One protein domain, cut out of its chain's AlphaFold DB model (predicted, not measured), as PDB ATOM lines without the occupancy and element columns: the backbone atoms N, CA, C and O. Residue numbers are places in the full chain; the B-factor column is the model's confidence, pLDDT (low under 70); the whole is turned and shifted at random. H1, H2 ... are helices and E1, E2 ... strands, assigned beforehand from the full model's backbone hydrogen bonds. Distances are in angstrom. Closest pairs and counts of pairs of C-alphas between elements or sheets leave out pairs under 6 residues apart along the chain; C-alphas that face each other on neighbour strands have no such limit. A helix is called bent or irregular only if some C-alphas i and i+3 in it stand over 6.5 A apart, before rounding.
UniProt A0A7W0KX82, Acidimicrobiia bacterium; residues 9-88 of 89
ATOM      1  N   GLN A   9    -144.402 182.578 203.240       61.66
ATOM      2  CA  GLN A   9    -145.171 181.856 202.222       61.66
ATOM      3  C   GLN A   9    -146.698 181.858 202.441       61.66
ATOM      4  O   GLN A   9    -147.453 181.854 201.474       61.66
ATOM      5  N   ALA A  10    -147.175 181.886 203.691       61.38
ATOM      6  CA  ALA A  10    -148.610 181.884 203.987       61.38
ATOM      7  C   ALA A  10    -149.235 183.257 203.706       61.38
ATOM      8  O   ALA A  10    -150.333 183.343 203.162       61.38
ATOM      9  N   TRP A  11    -148.504 184.329 204.020       61.00
ATOM     10  CA  TRP A  11    -148.910 185.696 203.702       61.00
ATOM     11  C   TRP A  11    -148.892 185.954 202.197       61.00
ATOM     12  O   TRP A  11    -149.848 186.518 201.672       61.00
ATOM     13  N   ALA A  12    -147.865 185.474 201.489       67.88
ATOM     14  CA  ALA A  12    -147.801 185.575 200.033       67.88
ATOM     15  C   ALA A  12    -148.990 184.871 199.350       67.88
ATOM     16  O   ALA A  12    -149.614 185.447 198.461       67.88
ATOM     17  N   ALA A  13    -149.363 183.670 199.813       69.38
ATOM     18  CA  ALA A  13    -150.528 182.952 199.293       69.38
ATOM     19  C   ALA A  13    -151.855 183.678 199.589       69.38
ATOM     20  O   ALA A  13    -152.728 183.763 198.725       69.38
ATOM     21  N   GLY A  14    -152.005 184.241 200.793       74.25
ATOM     22  CA  GLY A  14    -153.197 185.004 201.174       74.25
ATOM     23  C   GLY A  14    -153.338 186.338 200.433       74.25
ATOM     24  O   GLY A  14    -154.453 186.727 200.088       74.25
ATOM     25  N   ALA A  15    -152.225 187.018 200.143       81.81
ATOM     26  CA  ALA A  15    -152.215 188.324 199.483       81.81
ATOM     27  C   ALA A  15    -152.786 188.267 198.060       81.81
ATOM     28  O   ALA A  15    -153.572 189.134 197.685       81.81
ATOM     29  N   VAL A  16    -152.456 187.218 197.296       82.19
ATOM     30  CA  VAL A  16    -153.012 187.017 195.948       82.19
ATOM     31  C   VAL A  16    -154.528 186.853 196.016       82.19
ATOM     32  O   VAL A  16    -155.250 187.504 195.271       82.19
ATOM     33  N   LEU A  17    -155.037 186.047 196.953       82.12
ATOM     34  CA  LEU A  17    -156.481 185.869 197.105       82.12
ATOM     35  C   LEU A  17    -157.180 187.159 197.561       82.12
ATOM     36  O   LEU A  17    -158.279 187.451 197.096       82.12
ATOM     37  N   ALA A  18    -156.557 187.934 198.452       84.81
ATOM     38  CA  ALA A  18    -157.082 189.225 198.887       84.81
ATOM     39  C   ALA A  18    -157.166 190.224 197.723       84.81
ATOM     40  O   ALA A  18    -158.197 190.873 197.550       84.81
ATOM     41  N   LEU A  19    -156.123 190.290 196.889       86.12
ATOM     42  CA  LEU A  19    -156.110 191.107 195.678       86.12
ATOM     43  C   LEU A  19    -157.205 190.669 194.703       86.12
ATOM     44  O   LEU A  19    -157.985 191.501 194.251       86.12
ATOM     45  N   LEU A  20    -157.305 189.366 194.423       87.12
ATOM     46  CA  LEU A  20    -158.331 188.818 193.536       87.12
ATOM     47  C   LEU A  20    -159.738 189.142 194.038       87.12
ATOM     48  O   LEU A  20    -160.578 189.558 193.251       87.12
ATOM     49  N   ARG A  21    -160.000 189.019 195.346       88.31
ATOM     50  CA  ARG A  21    -161.293 189.405 195.934       88.31
ATOM     51  C   ARG A  21    -161.600 190.885 195.743       88.31
ATOM     52  O   ARG A  21    -162.738 191.210 195.425       88.31
ATOM     53  N   ALA A  22    -160.610 191.754 195.932       85.94
ATOM     54  CA  ALA A  22    -160.784 193.194 195.778       85.94
ATOM     55  C   ALA A  22    -161.054 193.585 194.317       85.94
ATOM     56  O   ALA A  22    -161.968 194.354 194.049       85.94
ATOM     57  N   VAL A  23    -160.292 193.017 193.381       86.62
ATOM     58  CA  VAL A  23    -160.376 193.324 191.946       86.62
ATOM     59  C   VAL A  23    -161.644 192.761 191.301       86.62
ATOM     60  O   VAL A  23    -162.304 193.440 190.519       86.62
ATOM     61  N   LEU A  24    -161.989 191.514 191.622       86.19
ATOM     62  CA  LEU A  24    -163.125 190.805 191.028       86.19
ATOM     63  C   LEU A  24    -164.437 191.014 191.802       86.19
ATOM     64  O   LEU A  24    -165.483 190.508 191.392       86.19
ATOM     65  N   GLY A  25    -164.387 191.692 192.953       89.12
ATOM     66  CA  GLY A  25    -165.535 191.849 193.845       89.12
ATOM     67  C   GLY A  25    -166.104 190.513 194.335       89.12
ATOM     68  O   GLY A  25    -167.322 190.387 194.476       89.12
ATOM     69  N   LEU A  26    -165.248 189.501 194.545       89.00
ATOM     70  CA  LEU A  26    -165.682 188.155 194.939       89.00
ATOM     71  C   LEU A  26    -166.152 188.133 196.394       89.00
ATOM     72  O   LEU A  26    -165.349 188.305 197.317       89.00
ATOM     73  N   ALA A  27    -167.427 187.813 196.601       90.62
ATOM     74  CA  ALA A  27    -167.986 187.525 197.918       90.62
ATOM     75  C   ALA A  27    -168.734 186.188 197.881       90.62
ATOM     76  O   ALA A  27    -169.768 186.065 197.229       90.62
ATOM     77  N   ALA A  28    -168.186 185.183 198.568       89.19
ATOM     78  CA  ALA A  28    -168.796 183.864 198.693       89.19
ATOM     79  C   ALA A  28    -169.483 183.733 200.057       89.19
ATOM     80  O   ALA A  28    -168.823 183.849 201.091       89.19
ATOM     81  N   ASP A  29    -170.777 183.438 200.042       90.81
ATOM     82  CA  ASP A  29    -171.554 183.019 201.204       90.81
ATOM     83  C   ASP A  29    -171.961 181.561 200.983       90.81
ATOM     84  O   ASP A  29    -173.001 181.252 200.403       90.81
ATOM     85  N   VAL A  30    -171.065 180.652 201.376       88.88
ATOM     86  CA  VAL A  30    -171.262 179.206 201.206       88.88
ATOM     87  C   VAL A  30    -172.460 178.692 202.017       88.88
ATOM     88  O   VAL A  30    -173.239 177.934 201.447       88.88
ATOM     89  N   PRO A  31    -172.672 179.097 203.290       88.69
ATOM     90  CA  PRO A  31    -173.880 178.726 204.028       88.69
ATOM     91  C   PRO A  31    -175.182 179.160 203.345       88.69
ATOM     92  O   PRO A  31    -176.134 178.385 203.331       88.69
ATOM     93  N   ALA A  32    -175.226 180.364 202.764       88.88
ATOM     94  CA  ALA A  32    -176.389 180.845 202.014       88.88
ATOM     95  C   ALA A  32    -176.428 180.356 200.554       88.88
ATOM     96  O   ALA A  32    -177.356 180.691 199.819       88.88
ATOM     97  N   GLY A  33    -175.426 179.592 200.110       90.94
ATOM     98  CA  GLY A  33    -175.354 179.055 198.757       90.94
ATOM     99  C   GLY A  33    -175.209 180.122 197.670       90.94
ATOM    100  O   GLY A  33    -175.760 179.953 196.585       90.94
ATOM    101  N   SER A  34    -174.506 181.231 197.931       92.56
ATOM    102  CA  SER A  34    -174.373 182.331 196.965       92.56
ATOM    103  C   SER A  34    -172.927 182.755 196.699       92.56
ATOM    104  O   SER A  34    -172.057 182.716 197.573       92.56
ATOM    105  N   LEU A  35    -172.673 183.173 195.459       92.19
ATOM    106  CA  LEU A  35    -171.415 183.762 195.016       92.19
ATOM    107  C   LEU A  35    -171.706 185.061 194.263       92.19
ATOM    108  O   LEU A  35    -172.341 185.065 193.210       92.19
ATOM    109  N   ARG A  36    -171.217 186.181 194.787       92.44
ATOM    110  CA  ARG A  36    -171.236 187.464 194.085       92.44
ATOM    111  C   ARG A  36    -169.916 187.668 193.358       92.44
ATOM    112  O   ARG A  36    -168.856 187.501 193.962       92.44
ATOM    113  N   VAL A  37    -169.995 188.070 192.094       91.88
ATOM    114  CA  VAL A  37    -168.847 188.457 191.266       91.88
ATOM    115  C   VAL A  37    -169.165 189.807 190.638       91.88
ATOM    116  O   VAL A  37    -170.136 189.937 189.900       91.88
ATOM    117  N   ALA A  38    -168.395 190.833 190.977       91.19
ATOM    118  CA  ALA A  38    -168.650 192.209 190.562       91.19
ATOM    119  C   ALA A  38    -167.315 192.916 190.296       91.19
ATOM    120  O   ALA A  38    -166.862 193.686 191.146       91.19
ATOM    121  N   PRO A  39    -166.655 192.616 189.163       89.62
ATOM    122  CA  PRO A  39    -165.391 193.247 188.820       89.62
ATOM    123  C   PRO A  39    -165.572 194.751 188.617       89.62
ATOM    124  O   PRO A  39    -166.603 195.205 188.112       89.62
ATOM    125  N   ASP A  40    -164.555 195.522 188.994       88.50
ATOM    126  CA  ASP A  40    -164.522 196.954 188.705       88.50
ATOM    127  C   ASP A  40    -164.313 197.179 187.189       88.50
ATOM    128  O   ASP A  40    -163.317 196.694 186.640       88.50
ATOM    129  N   PRO A  41    -165.207 197.902 186.484       86.12
ATOM    130  CA  PRO A  41    -165.098 198.084 185.035       86.12
ATOM    131  C   PRO A  41    -163.853 198.862 184.597       86.12
ATOM    132  O   PRO A  41    -163.303 198.585 183.533       86.12
ATOM    133  N   ALA A  42    -163.392 199.829 185.400       88.88
ATOM    134  CA  ALA A  42    -162.204 200.614 185.078       88.88
ATOM    135  C   ALA A  42    -160.936 199.767 185.235       88.88
ATOM    136  O   ALA A  42    -160.024 199.857 184.412       88.88
ATOM    137  N   PHE A  43    -160.902 198.899 186.248       88.12
ATOM    138  CA  PHE A  43    -159.842 197.909 186.379       88.12
ATOM    139  C   PHE A  43    -159.872 196.903 185.225       88.12
ATOM    140  O   PHE A  43    -158.842 196.664 184.601       88.12
ATOM    141  N   ALA A  44    -161.043 196.345 184.910       89.81
ATOM    142  CA  ALA A  44    -161.206 195.342 183.861       89.81
ATOM    143  C   ALA A  44    -160.771 195.858 182.479       89.81
ATOM    144  O   ALA A  44    -160.110 195.135 181.736       89.81
ATOM    145  N   ALA A  45    -161.066 197.122 182.159       90.38
ATOM    146  CA  ALA A  45    -160.655 197.753 180.905       90.38
ATOM    147  C   ALA A  45    -159.129 197.844 180.741       90.38
ATOM    148  O   ALA A  45    -158.619 197.753 179.624       90.38
ATOM    149  N   LEU A  46    -158.397 198.023 181.844       91.50
ATOM    150  CA  LEU A  46    -156.934 198.095 181.847       91.50
ATOM    151  C   LEU A  46    -156.289 196.710 181.964       91.50
ATOM    152  O   LEU A  46    -155.226 196.472 181.391       91.50
ATOM    153  N   PHE A  47    -156.931 195.808 182.706       91.06
ATOM    154  CA  PHE A  47    -156.406 194.498 183.071       91.06
ATOM    155  C   PHE A  47    -157.496 193.416 182.997       91.06
ATOM    156  O   PHE A  47    -158.011 192.979 184.033       91.06
ATOM    157  N   PRO A  48    -157.833 192.932 181.787       91.50
ATOM    158  CA  PRO A  48    -158.621 191.714 181.630       91.50
ATOM    159  C   PRO A  48    -157.927 190.543 182.333       91.50
ATOM    160  O   PRO A  48    -156.695 190.449 182.329       91.50
ATOM    161  N   LEU A  49    -158.703 189.649 182.938       92.31
ATOM    162  CA  LEU A  49    -158.175 188.648 183.864       92.31
ATOM    163  C   LEU A  49    -158.757 187.264 183.573       92.31
ATOM    164  O   LEU A  49    -159.964 187.121 183.413       92.31
ATOM    165  N   ASP A  50    -157.908 186.240 183.571       93.38
ATOM    166  CA  ASP A  50    -158.315 184.832 183.574       93.38
ATOM    167  C   ASP A  50    -157.764 184.161 184.831       93.38
ATOM    168  O   ASP A  50    -156.547 184.086 185.027       93.38
ATOM    169  N   VAL A  51    -158.655 183.700 185.706       92.56
ATOM    170  CA  VAL A  51    -158.285 183.049 186.964       92.56
ATOM    171  C   VAL A  51    -158.860 181.655 186.985       92.56
ATOM    172  O   VAL A  51    -160.074 181.464 186.975       92.56
ATOM    173  N   ARG A  52    -157.966 180.673 187.077       92.62
ATOM    174  CA  ARG A  52    -158.319 179.258 187.061       92.62
ATOM    175  C   ARG A  52    -157.833 178.544 188.309       92.62
ATOM    176  O   ARG A  52    -156.805 178.896 188.888       92.62
ATOM    177  N   GLY A  53    -158.560 177.498 188.691       90.25
ATOM    178  CA  GLY A  53    -158.173 176.623 189.799       90.25
ATOM    179  C   GLY A  53    -158.481 177.182 191.188       90.25
ATOM    180  O   GLY A  53    -157.952 176.662 192.175       90.25
ATOM    181  N   LEU A  54    -159.348 178.196 191.294       90.75
ATOM    182  CA  LEU A  54    -159.918 178.564 192.588       90.75
ATOM    183  C   LEU A  54    -160.831 177.438 193.079       90.75
ATOM    184  O   LEU A  54    -161.314 176.603 192.308       90.75
ATOM    185  N   ARG A  55    -161.075 177.427 194.391       91.25
ATOM    186  CA  ARG A  55    -162.078 176.556 194.994       91.25
ATOM    187  C   ARG A  55    -163.036 177.331 195.876       91.25
ATOM    188  O   ARG A  55    -162.610 178.169 196.670       91.25
ATOM    189  N   VAL A  56    -164.317 177.000 195.775       90.50
ATOM    190  CA  VAL A  56    -165.397 177.526 196.616       90.50
ATOM    191  C   VAL A  56    -166.253 176.357 197.084       90.50
ATOM    192  O   VAL A  56    -166.565 175.471 196.299       90.50
ATOM    193  N   ALA A  57    -166.556 176.288 198.382       88.88
ATOM    194  CA  ALA A  57    -167.277 175.154 198.974       88.88
ATOM    195  C   ALA A  57    -166.671 173.759 198.663       88.88
ATOM    196  O   ALA A  57    -167.365 172.756 198.724       88.88
ATOM    197  N   GLY A  58    -165.375 173.679 198.329       91.25
ATOM    198  CA  GLY A  58    -164.705 172.432 197.919       91.25
ATOM    199  C   GLY A  58    -164.753 172.125 196.415       91.25
ATOM    200  O   GLY A  58    -164.007 171.258 195.965       91.25
ATOM    201  N   HIS A  59    -165.533 172.882 195.648       92.81
ATOM    202  CA  HIS A  59    -165.746 172.741 194.206       92.81
ATOM    203  C   HIS A  59    -164.840 173.672 193.401       92.81
ATOM    204  O   HIS A  59    -164.305 174.644 193.946       92.81
ATOM    205  N   ARG A  60    -164.646 173.384 192.113       93.75
ATOM    206  CA  ARG A  60    -163.797 174.186 191.224       93.75
ATOM    207  C   ARG A  60    -164.499 175.490 190.861       93.75
ATOM    208  O   ARG A  60    -165.708 175.518 190.653       93.75
ATOM    209  N   LEU A  61    -163.726 176.564 190.775       92.56
ATOM    210  CA  LEU A  61    -164.185 177.878 190.353       92.56
ATOM    211  C   LEU A  61    -163.147 178.482 189.408       92.56
ATOM    212  O   LEU A  61    -161.991 178.676 189.787       92.56
ATOM    213  N   ASP A  62    -163.590 178.809 188.204       94.25
ATOM    214  CA  ASP A  62    -162.843 179.633 187.264       94.25
ATOM    215  C   ASP A  62    -163.629 180.915 186.992       94.25
ATOM    216  O   ASP A  62    -164.863 180.901 186.940       94.25
ATOM    217  N   VAL A  63    -162.909 182.024 186.841       93.25
ATOM    218  CA  VAL A  63    -163.488 183.342 186.578       93.25
ATOM    219  C   VAL A  63    -162.675 184.028 185.492       93.25
ATOM    220  O   VAL A  63    -161.477 184.263 185.664       93.25
ATOM    221  N   THR A  64    -163.339 184.403 184.408       93.94
ATOM    222  CA  THR A  64    -162.759 185.206 183.329       93.94
ATOM    223  C   THR A  64    -163.456 186.559 183.298       93.94
ATOM    224  O   THR A  64    -164.680 186.618 183.316       93.94
ATOM    225  N   VAL A  65    -162.700 187.653 183.255       93.00
ATOM    226  CA  VAL A  65    -163.229 189.020 183.162       93.00
ATOM    227  C   VAL A  65    -162.710 189.685 181.897       93.00
ATOM    228  O   VAL A  65    -161.500 189.812 181.704       93.00
ATOM    229  N   GLY A  66    -163.641 190.103 181.039       91.75
ATOM    230  CA  GLY A  66    -163.353 190.835 179.811       91.75
ATOM    231  C   GLY A  66    -163.094 192.323 180.056       91.75
ATOM    232  O   GLY A  66    -163.459 192.872 181.092       91.75
ATOM    233  N   ALA A  67    -162.505 193.000 179.066       90.81
ATOM    234  CA  ALA A  67    -162.241 194.444 179.117       90.81
ATOM    235  C   ALA A  67    -163.515 195.306 179.232       90.81
ATOM    236  O   ALA A  67    -163.452 196.481 179.581       90.81
ATOM    237  N   ASP A  68    -164.678 194.726 178.937       88.62
ATOM    238  CA  ASP A  68    -165.997 195.337 179.081       88.62
ATOM    239  C   ASP A  68    -166.557 195.246 180.515       88.62
ATOM    240  O   ASP A  68    -167.677 195.691 180.767       88.62
ATOM    241  N   GLY A  69    -165.801 194.661 181.450       86.19
ATOM    242  CA  GLY A  69    -166.212 194.468 182.839       86.19
ATOM    243  C   GLY A  69    -167.202 193.321 183.039       86.19
ATOM    244  O   GLY A  69    -167.726 193.164 184.142       86.19
ATOM    245  N   ARG A  70    -167.477 192.509 182.010       88.88
ATOM    246  CA  ARG A  70    -168.307 191.309 182.166       88.88
ATOM    247  C   ARG A  70    -167.471 190.155 182.686       88.88
ATOM    248  O   ARG A  70    -166.352 189.928 182.226       88.88
ATOM    249  N   ALA A  71    -168.045 189.409 183.624       90.81
ATOM    250  CA  ALA A  71    -167.446 188.186 184.130       90.81
ATOM    251  C   ALA A  71    -168.139 186.950 183.543       90.81
ATOM    252  O   ALA A  71    -169.361 186.908 183.421       90.81
ATOM    253  N   ILE A  72    -167.356 185.928 183.230       91.88
ATOM    254  CA  ILE A  72    -167.812 184.569 182.957       91.88
ATOM    255  C   ILE A  72    -167.335 183.719 184.125       91.88
ATOM    256  O   ILE A  72    -166.167 183.788 184.513       91.88
ATOM    257  N   VAL A  73    -168.249 182.958 184.715       92.75
ATOM    258  CA  VAL A  73    -167.957 182.105 185.868       92.75
ATOM    259  C   VAL A  73    -168.326 180.677 185.519       92.75
ATOM    260  O   VAL A  73    -169.456 180.421 185.111       92.75
ATOM    261  N   THR A  74    -167.383 179.761 185.729       92.56
ATOM    262  CA  THR A  74    -167.581 178.323 185.535       92.56
ATOM    263  C   THR A  74    -167.318 177.611 186.853       92.56
ATOM    264  O   THR A  74    -166.230 177.723 187.430       92.56
ATOM    265  N   THR A  75    -168.313 176.883 187.353       92.38
ATOM    266  CA  THR A  75    -168.206 176.161 188.624       92.38
ATOM    267  C   THR A  75    -169.153 174.971 188.677       92.38
ATOM    268  O   THR A  75    -170.263 175.043 188.166       92.38
ATOM    269  N   ASP A  76    -168.721 173.892 189.330       91.25
ATOM    270  CA  ASP A  76    -169.575 172.746 189.666       91.25
ATOM    271  C   ASP A  76    -170.248 172.887 191.046       91.25
ATOM    272  O   ASP A  76    -170.967 171.994 191.496       91.25
ATOM    273  N   ALA A  77    -170.011 174.005 191.741       90.25
ATOM    274  CA  ALA A  77    -170.603 174.268 193.041       90.25
ATOM    275  C   ALA A  77    -172.114 174.534 192.906       90.25
ATOM    276  O   ALA A  77    -172.515 175.308 192.032       90.25
ATOM    277  N   PRO A  78    -172.961 174.006 193.808       89.81
ATOM    278  CA  PRO A  78    -174.392 174.303 193.826       89.81
ATOM    279  C   PRO A  78    -174.652 175.701 194.422       89.81
ATOM    280  O   PRO A  78    -175.245 175.832 195.492       89.81
ATOM    281  N   LEU A  79    -174.153 176.751 193.764       89.88
ATOM    282  CA  LEU A  79    -174.226 178.141 194.216       89.88
ATOM    283  C   LEU A  79    -175.017 179.002 193.233       89.88
ATOM    284  O   LEU A  79    -174.882 178.883 192.018       89.88
ATOM    285  N   THR A  80    -175.782 179.945 193.769       91.06
ATOM    286  CA  THR A  80    -176.420 180.998 192.978       91.06
ATOM    287  C   THR A  80    -175.412 182.110 192.708       91.06
ATOM    288  O   THR A  80    -174.901 182.731 193.645       91.06
ATOM    289  N   ILE A  81    -175.126 182.375 191.432       91.19
ATOM    290  CA  ILE A  81    -174.154 183.393 191.011       91.19
ATOM    291  C   ILE A  81    -174.878 184.707 190.701       91.19
ATOM    292  O   ILE A  81    -175.902 184.711 190.021       91.19
ATOM    293  N   SER A  82    -174.350 185.831 191.190       89.19
ATOM    294  CA  SER A  82    -174.936 187.165 190.986       89.19
ATOM    295  C   SER A  82    -173.895 188.231 190.621       89.19
ATOM    296  O   SER A  82    -172.746 188.162 191.061       89.19
ATOM    297  N   GLY A  83    -174.314 189.238 189.841       84.56
ATOM    298  CA  GLY A  83    -173.489 190.365 189.379       84.56
ATOM    299  C   GLY A  83    -173.594 190.600 187.864       84.56
ATOM    300  O   GLY A  83    -174.475 190.012 187.234       84.56
ATOM    301  N   PRO A  84    -172.724 191.432 187.254       75.38
ATOM    302  CA  PRO A  84    -172.615 191.584 185.798       75.38
ATOM    303  C   PRO A  84    -171.928 190.354 185.171       75.38
ATOM    304  O   PRO A  84    -170.858 190.441 184.566       75.38
ATOM    305  N   VAL A  85    -172.530 189.185 185.382       71.94
ATOM    306  CA  VAL A  85    -171.959 187.877 185.072       71.94
ATOM    307  C   VAL A  85    -172.818 187.182 184.022       71.94
ATOM    308  O   VAL A  85    -174.042 187.147 184.146       71.94
ATOM    309  N   SER A  86    -172.180 186.580 183.023       67.31
ATOM    310  CA  SER A  86    -172.779 185.521 182.211       67.31
ATOM    311  C   SER A  86    -172.359 184.186 182.827       67.31
ATOM    312  O   SER A  86    -171.196 183.801 182.743       67.31
ATOM    313  N   ALA A  87    -173.274 183.528 183.541       53.16
ATOM    314  CA  ALA A  87    -173.018 182.209 184.113       53.16
ATOM    315  C   ALA A  87    -173.246 181.144 183.035       53.16
ATOM    316  O   ALA A  87    -174.328 181.092 182.449       53.16
ATOM    317  N   GLU A  88    -172.242 180.305 182.792       52.00
ATOM    318  CA  GLU A  88    -172.405 179.072 182.025       52.00
ATOM    319  C   GLU A  88    -172.363 177.929 183.047       52.00
ATOM    320  O   GLU A  88    -171.342 177.722 183.709       52.00
TER     321      GLU A  88
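Overview. This is residues 9 to 88 of the 89 residues of a protein of Acidimicrobiia bacterium (UniProt A0A7W0KX82). Two small sheets, E1 E2 E6 and E3 E4 E5 E7, stand partly face to face as a flattened, loosely closed ring of strands, with the short helix H2 at one end and the long helix H1 sticking out to one side with its residues 9 to 16. The ring is only weakly closed, E7 coming near E6 on one side and the end of the bent strand E3 coming near E1 on the other. The printed part has 80 residues, with two named helices and seven named strands in the order H1 E1 E2 H2 E3 E4 E5 E6 E7, a mixed class of helices and strands. Both sheets are mixed, in the orders E1 E2 E6 and E3 E4 E5 E7. The whole is compact, with a radius of gyration of the C-alphas of 12.2 A, and flat, spanning 34 by 33 by 18 A.

Along the chain. H1, residues 9 to 24, begins with C-alpha 9 at (-145.171, 181.856, 202.222) and is 23.0 A long. E1, residues 27 to 29, and E2, residues 34 to 36, follow. H2 is residues 41 to 46, with C-alpha 41 at (-165.098, 198.084, 185.035). E3, residues 49 to 56, is 18.4 A long and bends by 73 degrees at residue 53. E4, residues 59 to 65, is 19.8 A long, and E5, residues 71 to 75, 12.9 A. E6 is residues 80 to 82; E7, residues 85 to 87, ends with C-alpha 87 at (-173.018, 182.209, 184.113).

Arrangement. In the twisted larger sheet, E3 E4 E5 form a meander, each strand the antiparallel neighbour of the one before, in two hairpins. N 51 and O 63 are 2.9 A apart between E3 and E4, and N 64 and O 72 2.9 A between E4 and E5. E7 is parallel to E5, with N 86 and O 71 at 2.9 A. H1 only grazes this sheet with residues 17 to 24. H2 only just is on it, with 5 pairs of C-alphas within 10 A, and only grazes it. In the other sheet E1 and E2 form a hairpin, with N 29 and O 34 at 2.9 A, and E6 is parallel to E2, with N 35 and O 80 at 2.9 A. The closest C-alphas of E6 and E7, Ile 81 and Ala 87, are 7.1 A apart; those of E1 and E3, Ala 28 and Val 56, 7.5 A. H1 and H2 are close but not clearly touching, Val 23 and Phe 43 having the closest C-alphas at 7.2 A. Within hydrogen-bond range are 10 of 12 O i to N i+4 pairs in H1 and 1 of 2 in H2.

Size, cuts and confidence. The C-alphas of Gln 9 and Ser 86, the two farthest apart, are 34.3 A apart. The printed part has no cut, and its eight links between named elements are tight. Mean pLDDT of the printed part is 86.5; residues 9 to 13 and 86 to 88 are under 70.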